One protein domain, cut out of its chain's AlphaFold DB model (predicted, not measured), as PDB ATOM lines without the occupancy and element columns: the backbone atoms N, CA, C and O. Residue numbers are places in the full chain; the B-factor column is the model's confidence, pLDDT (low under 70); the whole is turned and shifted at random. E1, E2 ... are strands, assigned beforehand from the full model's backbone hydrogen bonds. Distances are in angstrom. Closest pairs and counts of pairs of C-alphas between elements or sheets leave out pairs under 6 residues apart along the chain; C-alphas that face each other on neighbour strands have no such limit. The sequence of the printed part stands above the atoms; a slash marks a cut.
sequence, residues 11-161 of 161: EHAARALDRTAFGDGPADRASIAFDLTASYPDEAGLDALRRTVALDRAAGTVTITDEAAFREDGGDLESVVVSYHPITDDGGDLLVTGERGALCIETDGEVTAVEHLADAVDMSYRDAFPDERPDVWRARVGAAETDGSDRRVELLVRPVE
ATOM      1  N   GLU A  11     -25.617  38.201  10.453       93.94
ATOM      2  CA  GLU A  11     -26.119  38.901   9.278       93.94
ATOM      3  C   GLU A  11     -26.889  37.970   8.327       93.94
ATOM      4  O   GLU A  11     -27.817  38.425   7.665       93.94
ATOM      5  N   HIS A  12     -26.580  36.671   8.362       96.38
ATOM      6  CA  HIS A  12     -27.224  35.603   7.595       96.38
ATOM      7  C   HIS A  12     -28.268  34.826   8.414       96.38
ATOM      8  O   HIS A  12     -28.660  33.716   8.066       96.38
ATOM      9  N   ALA A  13     -28.709  35.359   9.556       96.00
ATOM     10  CA  ALA A  13     -29.690  34.668  10.380       96.00
ATOM     11  C   ALA A  13     -31.070  34.639   9.704       96.00
ATOM     12  O   ALA A  13     -31.606  35.675   9.301       96.00
ATOM     13  N   ALA A  14     -31.682  33.455   9.694       97.31
ATOM     14  CA  ALA A  14     -33.085  33.296   9.342       97.31
ATOM     15  C   ALA A  14     -33.993  34.088  10.299       97.31
ATOM     16  O   ALA A  14     -33.680  34.287  11.479       97.31
ATOM     17  N   ARG A  15     -35.159  34.504   9.805       97.81
ATOM     18  CA  ARG A  15     -36.168  35.228  10.588       97.81
ATOM     19  C   ARG A  15     -37.417  34.379  10.732       97.81
ATOM     20  O   ARG A  15     -37.939  33.893   9.739       97.81
ATOM     21  N   ALA A  16     -37.931  34.223  11.949       97.56
ATOM     22  CA  ALA A  16     -39.257  33.640  12.133       97.56
ATOM     23  C   ALA A  16     -40.322  34.614  11.599       97.56
ATOM     24  O   ALA A  16     -40.320  35.788  11.970       97.56
ATOM     25  N   LEU A  17     -41.203  34.127  10.725       97.19
ATOM     26  CA  LEU A  17     -42.274  34.901  10.094       97.19
ATOM     27  C   LEU A  17     -43.593  34.756  10.846       97.19
ATOM     28  O   LEU A  17     -44.225  35.748  11.196       97.19
ATOM     29  N   ASP A  18     -43.996  33.511  11.080       93.50
ATOM     30  CA  ASP A  18     -45.268  33.170  11.703       93.50
ATOM     31  C   ASP A  18     -45.109  31.910  12.556       93.50
ATOM     32  O   ASP A  18     -44.219  31.085  12.319       93.50
ATOM     33  N   ARG A  19     -45.962  31.769  13.566       96.06
ATOM     34  CA  ARG A  19     -45.986  30.619  14.463       96.06
ATOM     35  C   ARG A  19     -47.406  30.379  14.955       96.06
ATOM     36  O   ARG A  19     -47.975  31.226  15.633       96.06
ATOM     37  N   THR A  20     -47.895  29.164  14.742       95.81
ATOM     38  CA  THR A  20     -49.107  28.650  15.391       95.81
ATOM     39  C   THR A  20     -48.691  27.711  16.517       95.81
ATOM     40  O   THR A  20     -48.053  26.686  16.257       95.81
ATOM     41  N   ALA A  21     -49.005  28.038  17.773       93.56
ATOM     42  CA  ALA A  21     -48.792  27.110  18.879       93.56
ATOM     43  C   ALA A  21     -49.988  26.157  19.036       93.56
ATOM     44  O   ALA A  21     -51.080  26.394  18.518       93.56
ATOM     45  N   PHE A  22     -49.791  25.075  19.790       90.81
ATOM     46  CA  PHE A  22     -50.894  24.193  20.159       90.81
ATOM     47  C   PHE A  22     -51.987  24.977  20.891       90.81
ATOM     48  O   PHE A  22     -51.701  25.708  21.840       90.81
ATOM     49  N   GLY A  23     -53.234  24.795  20.459       86.94
ATOM     50  CA  GLY A  23     -54.394  25.500  21.007       86.94
ATOM     51  C   GLY A  23     -54.740  26.821  20.310       86.94
ATOM     52  O   GLY A  23     -55.863  27.285  20.482       86.94
ATOM     53  N   ASP A  24     -53.851  27.374  19.475       88.69
ATOM     54  CA  ASP A  24     -54.173  28.518  18.599       88.69
ATOM     55  C   ASP A  24     -54.933  28.074  17.326       88.69
ATOM     56  O   ASP A  24     -55.497  28.889  16.598       88.69
ATOM     57  N   GLY A  25     -54.976  26.760  17.079       82.44
ATOM     58  CA  GLY A  25     -55.712  26.079  16.014       82.44
ATOM     59  C   GLY A  25     -56.202  24.700  16.488       82.44
ATOM     60  O   GLY A  25     -56.557  24.550  17.660       82.44
ATOM     61  N   PRO A  26     -56.228  23.661  15.626       86.81
ATOM     62  CA  PRO A  26     -56.472  22.289  16.077       86.81
ATOM     63  C   PRO A  26     -55.502  21.905  17.203       86.81
ATOM     64  O   PRO A  26     -54.305  22.167  17.099       86.81
ATOM     65  N   ALA A  27     -56.009  21.290  18.275       90.56
ATOM     66  CA  ALA A  27     -55.261  21.092  19.523       90.56
ATOM     67  C   ALA A  27     -53.929  20.338  19.348       90.56
ATOM     68  O   ALA A  27     -52.975  20.611  20.073       90.56
ATOM     69  N   ASP A  28     -53.860  19.440  18.366       95.12
ATOM     70  CA  ASP A  28     -52.703  18.590  18.083       95.12
ATOM     71  C   ASP A  28     -51.807  19.123  16.960       95.12
ATOM     72  O   ASP A  28     -50.900  18.419  16.517       95.12
ATOM     73  N   ARG A  29     -52.031  20.358  16.494       96.19
ATOM     74  CA  ARG A  29     -51.239  20.973  15.426       96.19
ATOM     75  C   ARG A  29     -50.479  22.200  15.904       96.19
ATOM     76  O   ARG A  29     -51.011  23.043  16.620       96.19
ATOM     77  N   ALA A  30     -49.234  22.301  15.458       97.75
ATOM     78  CA  ALA A  30     -48.400  23.482  15.619       97.75
ATOM     79  C   ALA A  30     -47.568  23.696  14.354       97.75
ATOM     80  O   ALA A  30     -47.230  22.738  13.658       97.75
ATOM     81  N   SER A  31     -47.214  24.943  14.063       97.94
ATOM     82  CA  SER A  31     -46.342  25.272  12.937       97.94
ATOM     83  C   SER A  31     -45.470  26.487  13.220       97.94
ATOM     84  O   SER A  31     -45.785  27.329  14.065       97.94
ATOM     85  N   ILE A  32     -44.356  26.581  12.501       98.38
ATOM     86  CA  ILE A  32     -43.499  27.762  12.454       98.38
ATOM     87  C   ILE A  32     -42.982  27.954  11.030       98.38
ATOM     88  O   ILE A  32     -42.604  26.989  10.369       98.38
ATOM     89  N   ALA A  33     -42.978  29.199  10.562       98.56
ATOM     90  CA  ALA A  33     -42.422  29.583   9.275       98.56
ATOM     91  C   ALA A  33     -41.196  30.480   9.463       98.56
ATOM     92  O   ALA A  33     -41.172  31.345  10.340       98.56
ATOM     93  N   PHE A  34     -40.199  30.294   8.607       98.56
ATOM     94  CA  PHE A  34     -38.955  31.046   8.576       98.56
ATOM     95  C   PHE A  34     -38.741  31.649   7.193       98.56
ATOM     96  O   PHE A  34     -39.011  31.000   6.188       98.56
ATOM     97  N   ASP A  35     -38.199  32.858   7.161       98.50
ATOM     98  CA  ASP A  35     -37.524  33.437   6.006       98.50
ATOM     99  C   ASP A  35     -36.027  33.135   6.123       98.50
ATOM    100  O   ASP A  35     -35.389  33.520   7.109       98.50
ATOM    101  N   LEU A  36     -35.489  32.417   5.139       98.38
ATOM    102  CA  LEU A  36     -34.079  32.040   5.030       98.38
ATOM    103  C   LEU A  36     -33.374  32.737   3.862       98.38
ATOM    104  O   LEU A  36     -32.254  32.365   3.523       98.38
ATOM    105  N   THR A  37     -33.998  33.734   3.238       97.75
ATOM    106  CA  THR A  37     -33.465  34.395   2.034       97.75
ATOM    107  C   THR A  37     -32.056  34.935   2.275       97.75
ATOM    108  O   THR A  37     -31.129  34.620   1.538       97.75
ATOM    109  N   ALA A  38     -31.870  35.666   3.377       97.06
ATOM    110  CA  ALA A  38     -30.578  36.239   3.763       97.06
ATOM    111  C   ALA A  38     -29.565  35.201   4.282       97.06
ATOM    112  O   ALA A  38     -28.396  35.536   4.483       97.06
ATOM    113  N   SER A  39     -30.001  33.958   4.523       98.06
ATOM    114  CA  SER A  39     -29.124  32.885   4.996       98.06
ATOM    115  C   SER A  39     -28.172  32.390   3.918       98.06
ATOM    116  O   SER A  39     -27.148  31.794   4.243       98.06
ATOM    117  N   TYR A  40     -28.498  32.621   2.649       97.12
ATOM    118  CA  TYR A  40     -27.678  32.234   1.512       97.12
ATOM    119  C   TYR A  40     -26.969  33.455   0.920       97.12
ATOM    120  O   TYR A  40     -27.478  34.572   1.022       97.12
ATOM    121  N   PRO A  41     -25.787  33.258   0.316       96.25
ATOM    122  CA  PRO A  41     -25.074  34.332  -0.362       96.25
ATOM    123  C   PRO A  41     -25.848  34.827  -1.595       96.25
ATOM    124  O   PRO A  41     -26.660  34.094  -2.164       96.25
ATOM    125  N   ASP A  42     -25.569  36.052  -2.047       95.06
ATOM    126  CA  ASP A  42     -26.251  36.664  -3.198       95.06
ATOM    127  C   ASP A  42     -26.083  35.836  -4.485       95.06
ATOM    128  O   ASP A  42     -26.993  35.778  -5.321       95.06
ATOM    129  N   GLU A  43     -24.951  35.144  -4.631       96.06
ATOM    130  CA  GLU A  43     -24.647  34.229  -5.732       96.06
ATOM    131  C   GLU A  43     -25.611  33.035  -5.806       96.06
ATOM    132  O   GLU A  43     -25.794  32.470  -6.880       96.06
ATOM    133  N   ALA A  44     -26.306  32.697  -4.712       96.62
ATOM    134  CA  ALA A  44     -27.333  31.657  -4.717       96.62
ATOM    135  C   ALA A  44     -28.563  32.023  -5.565       96.62
ATOM    136  O   ALA A  44     -29.392  31.156  -5.829       96.62
ATOM    137  N   GLY A  45     -28.701  33.280  -6.003       96.75
ATOM    138  CA  GLY A  45     -29.741  33.665  -6.958       96.75
ATOM    139  C   GLY A  45     -31.141  33.823  -6.364       96.75
ATOM    140  O   GLY A  45     -32.091  33.937  -7.127       96.75
ATOM    141  N   LEU A  46     -31.295  33.816  -5.037       96.94
ATOM    142  CA  LEU A  46     -32.605  33.887  -4.384       96.94
ATOM    143  C   LEU A  46     -33.162  35.317  -4.355       96.94
ATOM    144  O   LEU A  46     -32.428  36.266  -4.055       96.94
ATOM    145  N   ASP A  47     -34.464  35.430  -4.609       97.44
ATOM    146  CA  ASP A  47     -35.316  36.566  -4.234       97.44
ATOM    147  C   ASP A  47     -36.099  36.272  -2.948       97.44
ATOM    148  O   ASP A  47     -36.330  37.174  -2.140       97.44
ATOM    149  N   ALA A  48     -36.488  35.011  -2.736       97.62
ATOM    150  CA  ALA A  48     -37.153  34.567  -1.519       97.62
ATOM    151  C   ALA A  48     -36.839  33.101  -1.207       97.62
ATOM    152  O   ALA A  48     -36.728  32.273  -2.108       97.62
ATOM    153  N   LEU A  49     -36.762  32.767   0.080       98.06
ATOM    154  CA  LEU A  49     -36.807  31.392   0.565       98.06
ATOM    155  C   LEU A  49     -37.585  31.325   1.874       98.06
ATOM    156  O   LEU A  49     -37.158  31.864   2.897       98.06
ATOM    157  N   ARG A  50     -38.702  30.603   1.851       98.44
ATOM    158  CA  ARG A  50     -39.525  30.332   3.023       98.44
ATOM    159  C   ARG A  50     -39.470  28.852   3.371       98.44
ATOM    160  O   ARG A  50     -39.786  28.021   2.530       98.44
ATOM    161  N   ARG A  51     -39.176  28.539   4.635       98.62
ATOM    162  CA  ARG A  51     -39.364  27.196   5.206       98.62
ATOM    163  C   ARG A  51     -40.526  27.197   6.174       98.62
ATOM    164  O   ARG A  51     -40.548  28.010   7.093       98.62
ATOM    165  N   THR A  52     -41.443  26.252   6.044       98.62
ATOM    166  CA  THR A  52     -42.486  25.993   7.038       98.62
ATOM    167  C   THR A  52     -42.280  24.612   7.640       98.62
ATOM    168  O   THR A  52     -42.092  23.645   6.914       98.62
ATOM    169  N   VAL A  53     -42.320  24.517   8.967       98.56
ATOM    170  CA  VAL A  53     -42.305  23.245   9.699       98.56
ATOM    171  C   VAL A  53     -43.631  23.111  10.428       98.56
ATOM    172  O   VAL A  53     -43.983  23.981  11.227       98.56
ATOM    173  N   ALA A  54     -44.363  22.036  10.161       98.31
ATOM    174  CA  ALA A  54     -45.644  21.727  10.779       98.31
ATOM    175  C   ALA A  54     -45.587  20.363  11.472       98.31
ATOM    176  O   ALA A  54     -45.076  19.399  10.915       98.31
ATOM    177  N   LEU A  55     -46.118  20.285  12.688       98.38
ATOM    178  CA  LEU A  55     -46.227  19.062  13.481       98.38
ATOM    179  C   LEU A  55     -47.707  18.718  13.650       98.38
ATOM    180  O   LEU A  55     -48.467  19.541  14.165       98.38
ATOM    181  N   ASP A  56     -48.088  17.499  13.272       97.69
ATOM    182  CA  ASP A  56     -49.364  16.882  13.634       97.69
ATOM    183  C   ASP A  56     -49.096  15.791  14.675       97.69
ATOM    184  O   ASP A  56     -48.593  14.705  14.381       97.69
ATOM    185  N   ARG A  57     -49.398  16.098  15.936       96.19
ATOM    186  CA  ARG A  57     -49.120  15.208  17.063       96.19
ATOM    187  C   ARG A  57     -50.033  13.984  17.074       96.19
ATOM    188  O   ARG A  57     -49.603  12.935  17.544       96.19
ATOM    189  N   ALA A  58     -51.266  14.118  16.587       95.19
ATOM    190  CA  ALA A  58     -52.225  13.020  16.558       95.19
ATOM    191  C   ALA A  58     -51.819  11.971  15.515       95.19
ATOM    192  O   ALA A  58     -51.918  10.777  15.784       95.19
ATOM    193  N   ALA A  59     -51.321  12.424  14.362       95.06
ATOM    194  CA  ALA A  59     -50.773  11.553  13.326       95.06
ATOM    195  C   ALA A  59     -49.316  11.123  13.598       95.06
ATOM    196  O   ALA A  59     -48.842  10.156  13.009       95.06
ATOM    197  N   GLY A  60     -48.599  11.829  14.479       96.44
ATOM    198  CA  GLY A  60     -47.181  11.581  14.745       96.44
ATOM    199  C   GLY A  60     -46.270  11.997  13.587       96.44
ATOM    200  O   GLY A  60     -45.205  11.406  13.417       96.44
ATOM    201  N   THR A  61     -46.681  12.986  12.791       98.12
ATOM    202  CA  THR A  61     -45.992  13.393  11.562       98.12
ATOM    203  C   THR A  61     -45.428  14.805  11.639       98.12
ATOM    204  O   THR A  61     -45.935  15.671  12.359       98.12
ATOM    205  N   VAL A  62     -44.370  15.046  10.867       98.56
ATOM    206  CA  VAL A  62     -43.796  16.377  10.653       98.56
ATOM    207  C   VAL A  62     -43.740  16.647   9.159       98.56
ATOM    208  O   VAL A  62     -43.154  15.865   8.422       98.56
ATOM    209  N   THR A  63     -44.297  17.772   8.727       98.62
ATOM    210  CA  THR A  63     -44.162  18.264   7.354       98.62
ATOM    211  C   THR A  63     -43.184  19.426   7.333       98.62
ATOM    212  O   THR A  63     -43.307  20.364   8.126       98.62
ATOM    213  N   ILE A  64     -42.212  19.374   6.430       98.69
ATOM    214  CA  ILE A  64     -41.278  20.462   6.148       98.69
ATOM    215  C   ILE A  64     -41.513  20.883   4.707       98.69
ATOM    216  O   ILE A  64     -41.409  20.063   3.807       98.69
ATOM    217  N   THR A  65     -41.806  22.152   4.492       98.44
ATOM    218  CA  THR A  65     -42.019  22.711   3.160       98.44
ATOM    219  C   THR A  65     -41.023  23.830   2.928       98.44
ATOM    220  O   THR A  65     -40.998  24.778   3.714       98.44
ATOM    221  N   ASP A  66     -40.276  23.754   1.835       98.12
ATOM    222  CA  ASP A  66     -39.455  24.840   1.318       98.12
ATOM    223  C   ASP A  66     -40.068  25.407   0.043       98.12
ATOM    224  O   ASP A  66     -40.406  24.666  -0.876       98.12
ATOM    225  N   GLU A  67     -40.191  26.729  -0.010       97.25
ATOM    226  CA  GLU A  67     -40.667  27.489  -1.164       97.25
ATOM    227  C   GLU A  67     -39.623  28.560  -1.486       97.25
ATOM    228  O   GLU A  67     -39.388  29.469  -0.683       97.25
ATOM    229  N   ALA A  68     -38.970  28.429  -2.635       97.38
ATOM    230  CA  ALA A  68     -37.938  29.336  -3.111       97.38
ATOM    231  C   ALA A  68     -38.417  30.076  -4.361       97.38
ATOM    232  O   ALA A  68     -39.008  29.465  -5.246       97.38
ATOM    233  N   ALA A  69     -38.107  31.363  -4.446       96.81
ATOM    234  CA  ALA A  69     -38.202  32.139  -5.673       96.81
ATOM    235  C   ALA A  69     -36.791  32.570  -6.072       96.81
ATOM    236  O   ALA A  69     -36.076  33.194  -5.277       96.81
ATOM    237  N   PHE A  70     -36.387  32.223  -7.289       96.56
ATOM    238  CA  PHE A  70     -35.108  32.621  -7.862       96.56
ATOM    239  C   PHE A  70     -35.270  33.865  -8.748       96.56
ATOM    240  O   PHE A  70     -36.320  34.096  -9.346       96.56
ATOM    241  N   ARG A  71     -34.204  34.666  -8.842       95.31
ATOM    242  CA  ARG A  71     -34.130  35.857  -9.710       95.31
ATOM    243  C   ARG A  71     -34.216  35.519 -11.192       95.31
ATOM    244  O   ARG A  71     -34.673  36.334 -11.989       95.31
ATOM    245  N   GLU A  72     -33.717  34.344 -11.553       91.44
ATOM    246  CA  GLU A  72     -33.683  33.830 -12.916       91.44
ATOM    247  C   GLU A  72     -34.387  32.471 -12.966       91.44
ATOM    248  O   GLU A  72     -34.459  31.752 -11.964       91.44
ATOM    249  N   ASP A  73     -34.908  32.122 -14.141       88.56
ATOM    250  CA  ASP A  73     -35.485  30.803 -14.386       88.56
ATOM    251  C   ASP A  73     -34.413  29.711 -14.267       88.56
ATOM    252  O   ASP A  73     -33.238  29.931 -14.565       88.56
ATOM    253  N   GLY A  74     -34.832  28.504 -13.879       83.56
ATOM    254  CA  GLY A  74     -33.922  27.357 -13.810       83.56
ATOM    255  C   GLY A  74     -33.085  27.281 -12.532       83.56
ATOM    256  O   GLY A  74     -32.081  26.582 -12.522       83.56
ATOM    257  N   GLY A  75     -33.474  27.981 -11.462       90.69
ATOM    258  CA  GLY A  75     -32.823  27.838 -10.161       90.69
ATOM    259  C   GLY A  75     -33.029  26.455  -9.527       90.69
ATOM    260  O   GLY A  75     -34.099  25.852  -9.648       90.69
ATOM    261  N   ASP A  76     -32.011  25.992  -8.803       93.75
ATOM    262  CA  ASP A  76     -31.965  24.691  -8.139       93.75
ATOM    263  C   ASP A  76     -32.188  24.822  -6.626       93.75
ATOM    264  O   ASP A  76     -31.364  25.372  -5.873       93.75
ATOM    265  N   LEU A  77     -33.299  24.246  -6.166       95.75
ATOM    266  CA  LEU A  77     -33.620  24.034  -4.757       95.75
ATOM    267  C   LEU A  77     -33.328  22.578  -4.392       95.75
ATOM    268  O   LEU A  77     -33.869  21.667  -5.009       95.75
ATOM    269  N   GLU A  78     -32.521  22.373  -3.353       95.44
ATOM    270  CA  GLU A  78     -32.237  21.050  -2.801       95.44
ATOM    271  C   GLU A  78     -32.394  21.071  -1.278       95.44
ATOM    272  O   GLU A  78     -31.772  21.882  -0.581       95.44
ATOM    273  N   SER A  79     -33.221  20.159  -0.773       96.06
ATOM    274  CA  SER A  79     -33.339  19.826   0.641       96.06
ATOM    275  C   SER A  79     -32.394  18.687   0.995       96.06
ATOM    276  O   SER A  79     -32.310  17.684   0.290       96.06
ATOM    277  N   VAL A  80     -31.693  18.821   2.119       96.50
ATOM    278  CA  VAL A  80     -30.733  17.819   2.592       96.50
ATOM    279  C   VAL A  80     -31.243  17.192   3.883       96.50
ATOM    280  O   VAL A  80     -31.458  17.889   4.876       96.50
ATOM    281  N   VAL A  81     -31.392  15.870   3.877       97.25
ATOM    282  CA  VAL A  81     -31.693  15.061   5.062       97.25
ATOM    283  C   VAL A  81     -30.398  14.421   5.538       97.25
ATOM    284  O   VAL A  81     -29.678  13.809   4.754       97.25
ATOM    285  N   VAL A  82     -30.098  14.546   6.828       96.38
ATOM    286  CA  VAL A  82     -28.918  13.931   7.446       96.38
ATOM    287  C   VAL A  82     -29.365  13.045   8.598       96.38
ATOM    288  O   VAL A  82     -30.211  13.441   9.398       96.38
ATOM    289  N   SER A  83     -28.783  11.855   8.693       95.00
ATOM    290  CA  SER A  83     -29.064  10.883   9.748       95.00
ATOM    291  C   SER A  83     -27.779  10.194  10.198       95.00
ATOM    292  O   SER A  83     -26.875   9.984   9.395       95.00
ATOM    293  N   TYR A  84     -27.716   9.800  11.473       92.25
ATOM    294  CA  TYR A  84     -26.675   8.883  11.959       92.25
ATOM    295  C   TYR A  84     -27.014   7.402  11.728       92.25
ATOM    296  O   TYR A  84     -26.248   6.502  12.059       92.25
ATOM    297  N   HIS A  85     -28.197   7.148  11.183       93.56
ATOM    298  CA  HIS A  85     -28.697   5.829  10.849       93.56
ATOM    299  C   HIS A  85     -28.864   5.694   9.333       93.56
ATOM    300  O   HIS A  85     -29.096   6.715   8.676       93.56
ATOM    301  N   PRO A  86     -28.793   4.466   8.783       95.50
ATOM    302  CA  PRO A  86     -28.924   4.230   7.353       95.50
ATOM    303  C   PRO A  86     -30.144   4.910   6.741       95.50
ATOM    304  O   PRO A  86     -31.249   4.815   7.284       95.50
ATOM    305  N   ILE A  87     -29.914   5.567   5.604       97.88
ATOM    306  CA  ILE A  87     -30.953   6.096   4.723       97.88
ATOM    307  C   ILE A  87     -30.928   5.264   3.441       97.88
ATOM    308  O   ILE A  87     -29.852   5.015   2.896       97.88
ATOM    309  N   THR A  88     -32.091   4.848   2.952       97.88
ATOM    310  CA  THR A  88     -32.247   4.201   1.645       97.88
ATOM    311  C   THR A  88     -33.344   4.888   0.845       97.88
ATOM    312  O   THR A  88     -34.339   5.310   1.426       97.88
ATOM    313  N   ASP A  89     -33.169   4.973  -0.471       97.12
ATOM    314  CA  ASP A  89     -34.247   5.312  -1.405       97.12
ATOM    315  C   ASP A  89     -35.139   4.075  -1.601       97.12
ATOM    316  O   ASP A  89     -34.641   2.996  -1.943       97.12
ATOM    317  N   ASP A  90     -36.433   4.230  -1.331       94.12
ATOM    318  CA  ASP A  90     -37.478   3.223  -1.506       94.12
ATOM    319  C   ASP A  90     -38.514   3.701  -2.532       94.12
ATOM    320  O   ASP A  90     -39.676   3.956  -2.227       94.12
ATOM    321  N   GLY A  91     -38.075   3.853  -3.782       91.31
ATOM    322  CA  GLY A  91     -38.970   4.171  -4.896       91.31
ATOM    323  C   GLY A  91     -39.389   5.638  -4.956       91.31
ATOM    324  O   GLY A  91     -40.494   5.923  -5.422       91.31
ATOM    325  N   GLY A  92     -38.515   6.549  -4.523       91.94
ATOM    326  CA  GLY A  92     -38.750   7.994  -4.491       91.94
ATOM    327  C   GLY A  92     -38.978   8.553  -3.086       91.94
ATOM    328  O   GLY A  92     -38.805   9.752  -2.887       91.94
ATOM    329  N   ASP A  93     -39.270   7.695  -2.109       95.06
ATOM    330  CA  ASP A  93     -39.318   8.051  -0.689       95.06
ATOM    331  C   ASP A  93     -38.007   7.664   0.010       95.06
ATOM    332  O   ASP A  93     -37.273   6.780  -0.436       95.06
ATOM    333  N   LEU A  94     -37.703   8.292   1.149       98.31
ATOM    334  CA  LEU A  94     -36.528   7.940   1.949       98.31
ATOM    335  C   LEU A  94     -36.929   7.131   3.182       98.31
ATOM    336  O   LEU A  94     -37.731   7.578   4.004       98.31
ATOM    337  N   LEU A  95     -36.303   5.972   3.373       98.31
ATOM    338  CA  LEU A  95     -36.429   5.164   4.582       98.31
ATOM    339  C   LEU A  95     -35.205   5.365   5.478       98.31
ATOM    340  O   LEU A  95     -34.080   5.055   5.091       98.31
ATOM    341  N   VAL A  96     -35.428   5.834   6.705       97.75
ATOM    342  CA  VAL A  96     -34.401   5.955   7.746       97.75
ATOM    343  C   VAL A  96     -34.583   4.833   8.765       97.75
ATOM    344  O   VAL A  96     -35.578   4.814   9.488       97.75
ATOM    345  N   THR A  97     -33.626   3.908   8.856       96.19
ATOM    346  CA  THR A  97     -33.726   2.731   9.743       96.19
ATOM    347  C   THR A  97     -32.947   2.940  11.036       96.19
ATOM    348  O   THR A  97     -31.737   2.732  11.076       96.19
ATOM    349  N   GLY A  98     -33.634   3.341  12.106       92.88
ATOM    350  CA  GLY A  98     -33.043   3.485  13.436       92.88
ATOM    351  C   GLY A  98     -33.027   2.184  14.246       92.88
ATOM    352  O   GLY A  98     -33.590   1.164  13.861       92.88
ATOM    353  N   GLU A  99     -32.422   2.231  15.434       91.12
ATOM    354  CA  GLU A  99     -32.285   1.060  16.323       91.12
ATOM    355  C   GLU A  99     -33.614   0.548  16.904       91.12
ATOM    356  O   GLU A  99     -33.738  -0.621  17.261       91.12
ATOM    357  N   ARG A 100     -34.595   1.444  17.072       93.12
ATOM    358  CA  ARG A 100     -35.865   1.177  17.781       93.12
ATOM    359  C   ARG A 100     -37.108   1.445  16.937       93.12
ATOM    360  O   ARG A 100     -38.215   1.431  17.464       93.12
ATOM    361  N   GLY A 101     -36.921   1.731  15.657       94.25
ATOM    362  CA  GLY A 101     -37.986   2.086  14.733       94.25
ATOM    363  C   GLY A 101     -37.412   2.687  13.460       94.25
ATOM    364  O   GLY A 101     -36.217   2.971  13.384       94.25
ATOM    365  N   ALA A 102     -38.276   2.897  12.479       96.81
ATOM    366  CA  ALA A 102     -37.914   3.521  11.220       96.81
ATOM    367  C   ALA A 102     -38.807   4.732  10.937       96.81
ATOM    368  O   ALA A 102     -39.922   4.841  11.456       96.81
ATOM    369  N   LEU A 103     -38.291   5.647  10.123       97.75
ATOM    370  CA  LEU A 103     -39.032   6.781   9.585       97.75
ATOM    371  C   LEU A 103     -39.108   6.642   8.070       97.75
ATOM    372  O   LEU A 103     -38.106   6.328   7.434       97.75
ATOM    373  N   CYS A 104     -40.276   6.919   7.510       98.19
ATOM    374  CA  CYS A 104     -40.459   7.145   6.087       98.19
ATOM    375  C   CYS A 104     -40.591   8.655   5.869       98.19
ATOM    376  O   CYS A 104     -41.306   9.334   6.614       98.19
ATOM    377  N   ILE A 105     -39.849   9.175   4.898       98.50
ATOM    378  CA  ILE A 105     -39.911  10.560   4.450       98.50
ATOM    379  C   ILE A 105     -40.459  10.521   3.030       98.50
ATOM    380  O   ILE A 105     -39.732  10.182   2.097       98.50
ATOM    381  N   GLU A 106     -41.735  10.856   2.903       98.19
ATOM    382  CA  GLU A 106     -42.383  11.050   1.610       98.19
ATOM    383  C   GLU A 106     -42.033  12.432   1.069       98.19
ATOM    384  O   GLU A 106     -41.892  13.387   1.844       98.19
ATOM    385  N   THR A 107     -41.894  12.549  -0.247       97.56
ATOM    386  CA  THR A 107     -41.532  13.813  -0.890       97.56
ATOM    387  C   THR A 107     -42.268  14.039  -2.205       97.56
ATOM    388  O   THR A 107     -42.530  13.102  -2.952       97.56
ATOM    389  N   ASP A 108     -42.591  15.301  -2.500       95.50
ATOM    390  CA  ASP A 108     -43.054  15.728  -3.830       95.50
ATOM    391  C   ASP A 108     -41.899  16.090  -4.788       95.50
ATOM    392  O   ASP A 108     -42.116  16.276  -5.986       95.50
ATOM    393  N   GLY A 109     -40.676  16.187  -4.260       95.25
ATOM    394  CA  GLY A 109     -39.432  16.361  -5.004       95.25
ATOM    395  C   GLY A 109     -38.799  15.053  -5.493       95.25
ATOM    396  O   GLY A 109     -39.320  13.962  -5.282       95.25
ATOM    397  N   GLU A 110     -37.631  15.169  -6.118       95.75
ATOM    398  CA  GLU A 110     -36.845  14.043  -6.631       95.75
ATOM    399  C   GLU A 110     -35.680  13.716  -5.690       95.75
ATOM    400  O   GLU A 110     -34.876  14.589  -5.362       95.75
ATOM    401  N   VAL A 111     -35.544  12.453  -5.275       97.00
ATOM    402  CA  VAL A 111     -34.350  11.984  -4.554       97.00
ATOM    403  C   VAL A 111     -33.175  11.922  -5.532       97.00
ATOM    404  O   VAL A 111     -33.091  11.035  -6.374       97.00
ATOM    405  N   THR A 112     -32.241  12.865  -5.415       95.94
ATOM    406  CA  THR A 112     -31.106  12.994  -6.344       95.94
ATOM    407  C   THR A 112     -29.875  12.217  -5.888       95.94
ATOM    408  O   THR A 112     -29.036  11.839  -6.709       95.94
ATOM    409  N   ALA A 113     -29.737  11.971  -4.582       96.94
ATOM    410  CA  ALA A 113     -28.645  11.175  -4.033       96.94
ATOM    411  C   ALA A 113     -28.958  10.633  -2.637       96.94
ATOM    412  O   ALA A 113     -29.602  11.296  -1.824       96.94
ATOM    413  N   VAL A 114     -28.383   9.468  -2.329       97.81
ATOM    414  CA  VAL A 114     -28.258   8.919  -0.974       97.81
ATOM    415  C   VAL A 114     -26.813   8.462  -0.780       97.81
ATOM    416  O   VAL A 114     -26.299   7.638  -1.533       97.81
ATOM    417  N   GLU A 115     -26.133   9.030   0.211       96.62
ATOM    418  CA  GLU A 115     -24.690   8.921   0.408       96.62
ATOM    419  C   GLU A 115     -24.370   8.460   1.837       96.62
ATOM    420  O   GLU A 115     -24.876   9.024   2.809       96.62
ATOM    421  N   HIS A 116     -23.469   7.483   1.972       94.56
ATOM    422  CA  HIS A 116     -22.832   7.132   3.245       94.56
ATOM    423  C   HIS A 116     -21.484   7.848   3.352       94.56
ATOM    424  O   HIS A 116     -20.577   7.630   2.551       94.56
ATOM    425  N   LEU A 117     -21.358   8.725   4.342       91.94
ATOM    426  CA  LEU A 117     -20.210   9.594   4.567       91.94
ATOM    427  C   LEU A 117     -19.390   9.081   5.761       91.94
ATOM    428  O   LEU A 117     -19.423   9.651   6.852       91.94
ATOM    429  N   ALA A 118     -18.645   7.994   5.546       79.81
ATOM    430  CA  ALA A 118     -17.919   7.262   6.591       79.81
ATOM    431  C   ALA A 118     -16.874   8.087   7.382       79.81
ATOM    432  O   ALA A 118     -16.509   7.705   8.493       79.81
ATOM    433  N   ASP A 119     -16.418   9.218   6.834       80.19
ATOM    434  CA  ASP A 119     -15.406  10.099   7.436       80.19
ATOM    435  C   ASP A 119     -15.924  11.536   7.667       80.19
ATOM    436  O   ASP A 119     -15.141  12.476   7.803       80.19
ATOM    437  N   ALA A 120     -17.249  11.747   7.692       82.06
ATOM    438  CA  ALA A 120     -17.833  13.085   7.870       82.06
ATOM    439  C   ALA A 120     -17.630  13.675   9.272       82.06
ATOM    440  O   ALA A 120     -17.688  14.892   9.447       82.06
ATOM    441  N   VAL A 121     -17.419  12.827  10.277       78.31
ATOM    442  CA  VAL A 121     -17.126  13.259  11.644       78.31
ATOM    443  C   VAL A 121     -15.629  13.123  11.866       78.31
ATOM    444  O   VAL A 121     -15.083  12.029  11.755       78.31
ATOM    445  N   ASP A 122     -14.964  14.230  12.201       73.56
ATOM    446  CA  ASP A 122     -13.581  14.179  12.667       73.56
ATOM    447  C   ASP A 122     -13.539  13.404  13.991       73.56
ATOM    448  O   ASP A 122     -14.165  13.791  14.977       73.56
ATOM    449  N   MET A 123     -12.827  12.281  13.988       67.88
ATOM    450  CA  MET A 123     -12.704  11.359  15.120       67.88
ATOM    451  C   MET A 123     -11.329  11.453  15.790       67.88
ATOM    452  O   MET A 123     -10.998  10.613  16.626       67.88
ATOM    453  N   SER A 124     -10.523  12.469  15.461       69.94
ATOM    454  CA  SER A 124      -9.161  12.653  15.984       69.94
ATOM    455  C   SER A 124      -9.073  12.783  17.512       69.94
ATOM    456  O   SER A 124      -7.995  12.623  18.079       69.94
ATOM    457  N   TYR A 125     -10.194  13.009  18.206       62.66
ATOM    458  CA  TYR A 125     -10.286  13.055  19.670       62.66
ATOM    459  C   TYR A 125     -10.757  11.736  20.327       62.66
ATOM    460  O   TYR A 125     -10.909  11.694  21.550       62.66
ATOM    461  N   ARG A 126     -11.023  10.662  19.561       58.94
ATOM    462  CA  ARG A 126     -11.740   9.451  20.026       58.94
ATOM    463  C   ARG A 126     -10.888   8.201  20.284       58.94
ATOM    464  O   ARG A 126     -11.435   7.100  20.308       58.94
ATOM    465  N   ASP A 127      -9.612   8.360  20.647       58.62
ATOM    466  CA  ASP A 127      -8.757   7.261  21.159       58.62
ATOM    467  C   ASP A 127      -9.368   6.497  22.362       58.62
ATOM    468  O   ASP A 127      -8.908   5.417  22.723       58.62
ATOM    469  N   ALA A 128     -10.424   7.033  22.988       60.72
ATOM    470  CA  ALA A 128     -11.125   6.428  24.117       60.72
ATOM    471  C   ALA A 128     -12.284   5.467  23.755       60.72
ATOM    472  O   ALA A 128     -12.734   4.747  24.645       60.72
ATOM    473  N   PHE A 129     -12.782   5.433  22.505       55.56
ATOM    474  CA  PHE A 129     -13.965   4.628  22.124       55.56
ATOM    475  C   PHE A 129     -13.853   4.050  20.696       55.56
ATOM    476  O   PHE A 129     -14.418   4.631  19.765       55.56
ATOM    477  N   PRO A 130     -13.131   2.927  20.508       56.47
ATOM    478  CA  PRO A 130     -12.783   2.387  19.187       56.47
ATOM    479  C   PRO A 130     -13.939   1.724  18.415       56.47
ATOM    480  O   PRO A 130     -13.843   1.610  17.195       56.47
ATOM    481  N   ASP A 131     -15.022   1.319  19.085       59.09
ATOM    482  CA  ASP A 131     -16.044   0.435  18.493       59.09
ATOM    483  C   ASP A 131     -17.271   1.161  17.902       59.09
ATOM    484  O   ASP A 131     -18.186   0.521  17.394       59.09
ATOM    485  N   GLU A 132     -17.294   2.494  17.918       57.78
ATOM    486  CA  GLU A 132     -18.424   3.294  17.431       57.78
ATOM    487  C   GLU A 132     -17.918   4.449  16.561       57.78
ATOM    488  O   GLU A 132     -17.612   5.542  17.049       57.78
ATOM    489  N   ARG A 133     -17.823   4.226  15.248       60.47
ATOM    490  CA  ARG A 133     -17.759   5.348  14.309       60.47
ATOM    491  C   ARG A 133     -19.187   5.849  14.094       60.47
ATOM    492  O   ARG A 133     -20.038   5.037  13.747       60.47
ATOM    493  N   PRO A 134     -19.483   7.138  14.325       66.06
ATOM    494  CA  PRO A 134     -20.773   7.682  13.948       66.06
ATOM    495  C   PRO A 134     -20.860   7.660  12.422       66.06
ATOM    496  O   PRO A 134     -20.183   8.431  11.743       66.06
ATOM    497  N   ASP A 135     -21.669   6.749  11.894       84.69
ATOM    498  CA  ASP A 135     -22.016   6.729  10.479       84.69
ATOM    499  C   ASP A 135     -22.842   7.966  10.165       84.69
ATOM    500  O   ASP A 135     -23.806   8.245  10.864       84.69
ATOM    501  N   VAL A 136     -22.490   8.713   9.122       93.56
ATOM    502  CA  VAL A 136     -23.327   9.816   8.641       93.56
ATOM    503  C   VAL A 136     -23.903   9.418   7.302       93.56
ATOM    504  O   VAL A 136     -23.174   9.103   6.368       93.56
ATOM    505  N   TRP A 137     -25.220   9.457   7.205       96.31
ATOM    506  CA  TRP A 137     -25.956   9.286   5.969       96.31
ATOM    507  C   TRP A 137     -26.555  10.620   5.562       96.31
ATOM    508  O   TRP A 137     -27.075  11.362   6.398       96.31
ATOM    509  N   ARG A 138     -26.472  10.926   4.271       97.31
ATOM    510  CA  ARG A 138     -27.035  12.133   3.679       97.31
ATOM    511  C   ARG A 138     -27.901  11.746   2.495       97.31
ATOM    512  O   ARG A 138     -27.425  11.058   1.603       97.31
ATOM    513  N   ALA A 139     -29.130  12.234   2.464       98.06
ATOM    514  CA  ALA A 139     -29.963  12.211   1.274       98.06
ATOM    515  C   ALA A 139     -30.205  13.634   0.771       98.06
ATOM    516  O   ALA A 139     -30.256  14.585   1.557       98.06
ATOM    517  N   ARG A 140     -30.329  13.764  -0.545       97.75
ATOM    518  CA  ARG A 140     -30.588  15.014  -1.252       97.75
ATOM    519  C   ARG A 140     -31.894  14.880  -2.015       97.75
ATOM    520  O   ARG A 140     -32.106  13.882  -2.699       97.75
ATOM    521  N   VAL A 141     -32.756  15.876  -1.857       97.81
ATOM    522  CA  VAL A 141     -34.074  15.940  -2.485       97.81
ATOM    523  C   VAL A 141     -34.176  17.256  -3.244       97.81
ATOM    524  O   VAL A 141     -34.219  18.325  -2.632       97.81
ATOM    525  N   GLY A 142     -34.168  17.182  -4.570       96.19
ATOM    526  CA  GLY A 142     -34.357  18.324  -5.457       96.19
ATOM    527  C   GLY A 142     -35.834  18.681  -5.607       96.19
ATOM    528  O   GLY A 142     -36.701  17.812  -5.526       96.19
ATOM    529  N   ALA A 143     -36.134  19.957  -5.844       94.31
ATOM    530  CA  ALA A 143     -37.466  20.357  -6.296       94.31
ATOM    531  C   ALA A 143     -37.800  19.686  -7.630       94.31
ATOM    532  O   ALA A 143     -36.945  19.618  -8.512       94.31
ATOM    533  N   ALA A 144     -39.047  19.241  -7.791       83.62
ATOM    534  CA  ALA A 144     -39.516  18.755  -9.081       83.62
ATOM    535  C   ALA A 144     -39.360  19.850 -10.153       83.62
ATOM    536  O   ALA A 144     -39.596  21.038  -9.886       83.62
ATOM    537  N   GLU A 145     -38.974  19.451 -11.369       75.50
ATOM    538  CA  GLU A 145     -38.845  20.385 -12.485       75.50
ATOM    539  C   GLU A 145     -40.174  21.107 -12.723       75.50
ATOM    540  O   GLU A 145     -41.225  20.502 -12.948       75.50
ATOM    541  N   THR A 146     -40.119  22.430 -12.659       73.06
ATOM    542  CA  THR A 146     -41.256  23.315 -12.886       73.06
ATOM    543  C   THR A 146     -40.816  24.452 -13.797       73.06
ATOM    544  O   THR A 146     -39.693  24.956 -13.693       73.06
ATOM    545  N   ASP A 147     -41.693  24.848 -14.720       71.69
ATOM    546  CA  ASP A 147     -41.454  26.023 -15.554       71.69
ATOM    547  C   ASP A 147     -41.399  27.282 -14.672       71.69
ATOM    548  O   ASP A 147     -42.238  27.473 -13.788       71.69
ATOM    549  N   GLY A 148     -40.431  28.159 -14.942       84.69
ATOM    550  CA  GLY A 148     -40.240  29.425 -14.229       84.69
ATOM    551  C   GLY A 148     -39.174  29.371 -13.134       84.69
ATOM    552  O   GLY A 148     -38.335  28.462 -13.099       84.69
ATOM    553  N   SER A 149     -39.208  30.368 -12.248       87.62
ATOM    554  CA  SER A 149     -38.199  30.595 -11.209       87.62
ATOM    555  C   SER A 149     -38.623  30.174  -9.799       87.62
ATOM    556  O   SER A 149     -37.801  30.202  -8.884       87.62
ATOM    557  N   ASP A 150     -39.874  29.756  -9.611       92.88
ATOM    558  CA  ASP A 150     -40.361  29.251  -8.328       92.88
ATOM    559  C   ASP A 150     -40.031  27.761  -8.180       92.88
ATOM    560  O   ASP A 150     -40.158  26.974  -9.120       92.88
ATOM    561  N   ARG A 151     -39.608  27.355  -6.982       95.25
ATOM    562  CA  ARG A 151     -39.310  25.965  -6.627       95.25
ATOM    563  C   ARG A 151     -39.941  25.614  -5.295       95.25
ATOM    564  O   ARG A 151     -39.948  26.421  -4.367       95.25
ATOM    565  N   ARG A 152     -40.418  24.377  -5.187       95.88
ATOM    566  CA  ARG A 152     -40.988  23.831  -3.958       95.88
ATOM    567  C   ARG A 152     -40.466  22.422  -3.709       95.88
ATOM    568  O   ARG A 152     -40.332  21.648  -4.650       95.88
ATOM    569  N   VAL A 153     -40.195  22.124  -2.444       97.31
ATOM    570  CA  VAL A 153     -40.017  20.759  -1.934       97.31
ATOM    571  C   VAL A 153     -40.825  20.629  -0.653       97.31
ATOM    572  O   VAL A 153     -40.727  21.474   0.239       97.31
ATOM    573  N   GLU A 154     -41.596  19.563  -0.538       98.06
ATOM    574  CA  GLU A 154     -42.268  19.142   0.679       98.06
ATOM    575  C   GLU A 154     -41.749  17.776   1.121       98.06
ATOM    576  O   GLU A 154     -41.687  16.840   0.334       98.06
ATOM    577  N   LEU A 155     -41.395  17.666   2.400       98.56
ATOM    578  CA  LEU A 155     -40.985  16.434   3.057       98.56
ATOM    579  C   LEU A 155     -41.999  16.103   4.154       98.56
ATOM    580  O   LEU A 155     -42.111  16.845   5.137       98.56
ATOM    581  N   LEU A 156     -42.710  14.987   4.023       98.62
ATOM    582  CA  LEU A 156     -43.580  14.441   5.061       98.62
ATOM    583  C   LEU A 156     -42.859  13.306   5.786       98.62
ATOM    584  O   LEU A 156     -42.707  12.204   5.272       98.62
ATOM    585  N   VAL A 157     -42.452  13.567   7.021       98.50
ATOM    586  CA  VAL A 157     -41.803  12.594   7.897       98.50
ATOM    587  C   VAL A 157     -42.855  11.891   8.745       98.50
ATOM    588  O   VAL A 157     -43.599  12.544   9.487       98.50
ATOM    589  N   ARG A 158     -42.876  10.558   8.702       97.94
ATOM    590  CA  ARG A 158     -43.752   9.727   9.535       97.94
ATOM    591  C   ARG A 158     -43.052   8.469  10.057       97.94
ATOM    592  O   ARG A 158     -42.112   7.985   9.427       97.94
ATOM    593  N   PRO A 159     -43.498   7.908  11.190       97.19
ATOM    594  CA  PRO A 159     -43.058   6.586  11.616       97.19
ATOM    595  C   PRO A 159     -43.504   5.499  10.629       97.19
ATOM    596  O   PRO A 159     -44.572   5.591  10.019       97.19
ATOM    597  N   VAL A 160     -42.682   4.460  10.495       94.25
ATOM    598  CA  VAL A 160     -43.068   3.187   9.872       94.25
ATOM    599  C   VAL A 160     -43.668   2.295  10.957       94.25
ATOM    600  O   VAL A 160     -43.083   2.177  12.036       94.25
ATOM    601  N   GLU A 161     -44.842   1.722  10.684       79.75
ATOM    602  CA  GLU A 161     -45.533   0.780  11.583       79.75
ATOM    603  C   GLU A 161     -44.900  -0.618  11.594       79.75
ATOM    604  O   GLU A 161     -44.418  -1.073  10.531       79.75
TER     605      GLU A 161
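AT A GLANCE: This is residues 11 to 161 of the 161 residues of an uncharacterized protein of Halomarina oriensis (UniProt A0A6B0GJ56). A long, twisted sheet of eight strands has a small three-strand sheet, E5, E10 and E9, packed over one end of it, as a sandwich that is only partly face to face; strands E1, E2 and E3 lie beyond this cover. Residues 124 to 132 stick out as a free loop. The printed part has 151 residues, is all strand with no named helix, and has eleven named strands, E1 to E11 along the chain. The large sheet has the order E1, E2, E3, E4, E11, E8, E7, E6 and the small one E5, E10, E9, both antiparallel. The whole is only just compact, close to loose, with a radius of gyration of the C-alphas of 17.6 A and spans of 48 by 42 by 36 A.

HOW THE PARTS SIT: E1, residues 15 to 20, E2, residues 29 to 35, E3, residues 46 to 56, and E4, residues 61 to 70, form a meander of three hairpins, each strand the antiparallel neighbour of the one before. N 17 and O 33 are 2.8 A apart, N 32 and O 53 2.9 A, and N 52 and O 65 2.8 A, within hydrogen-bond range. E11, residues 150 to 159, is antiparallel to E4, with N 64 and O 155 2.8 A apart. E8, residues 102 to 107, follows across the sheet, with N 156 and O 106 2.8 A apart. E6, residues 87 to 90, E7, residues 93 to 97, and E8 form a second meander of two hairpins, with N 95 and O 88 2.8 A apart and N 96 and O 103 2.8 A apart. The edge strands are E1 and E6. In the small sheet, E9, residues 110 to 116, and E10, residues 137 to 142, form a hairpin, with N 115 and O 138 2.8 A apart. E5, residues 78 to 83, is antiparallel to E10, with N 81 and O 139 2.9 A apart. The two sheets form a sandwich, two sheets face to face, with strands at 52 degrees. The closest C-alphas of E6 and E10 are those of Ile 87 and Trp 137, 6.1 A apart.

IN THESE COORDINATES: E1 begins at C-alpha 15, (-36.168, 35.228, 10.588). E3 is 29.9 A long, E4 29.4 A and E11 30.3 A, from first to last C-alpha. E11 ends at C-alpha 159, (-43.058, 6.586, 11.616).

THE WHOLE: The C-alphas of Ala 128 and Asp 147, the two farthest apart, are 53.6 A apart. The printed part has no cut. The link from E9 to E10, 20 residues, is long. Mean pLDDT of the printed part is 91.7; residues 123 to 134 are under 70.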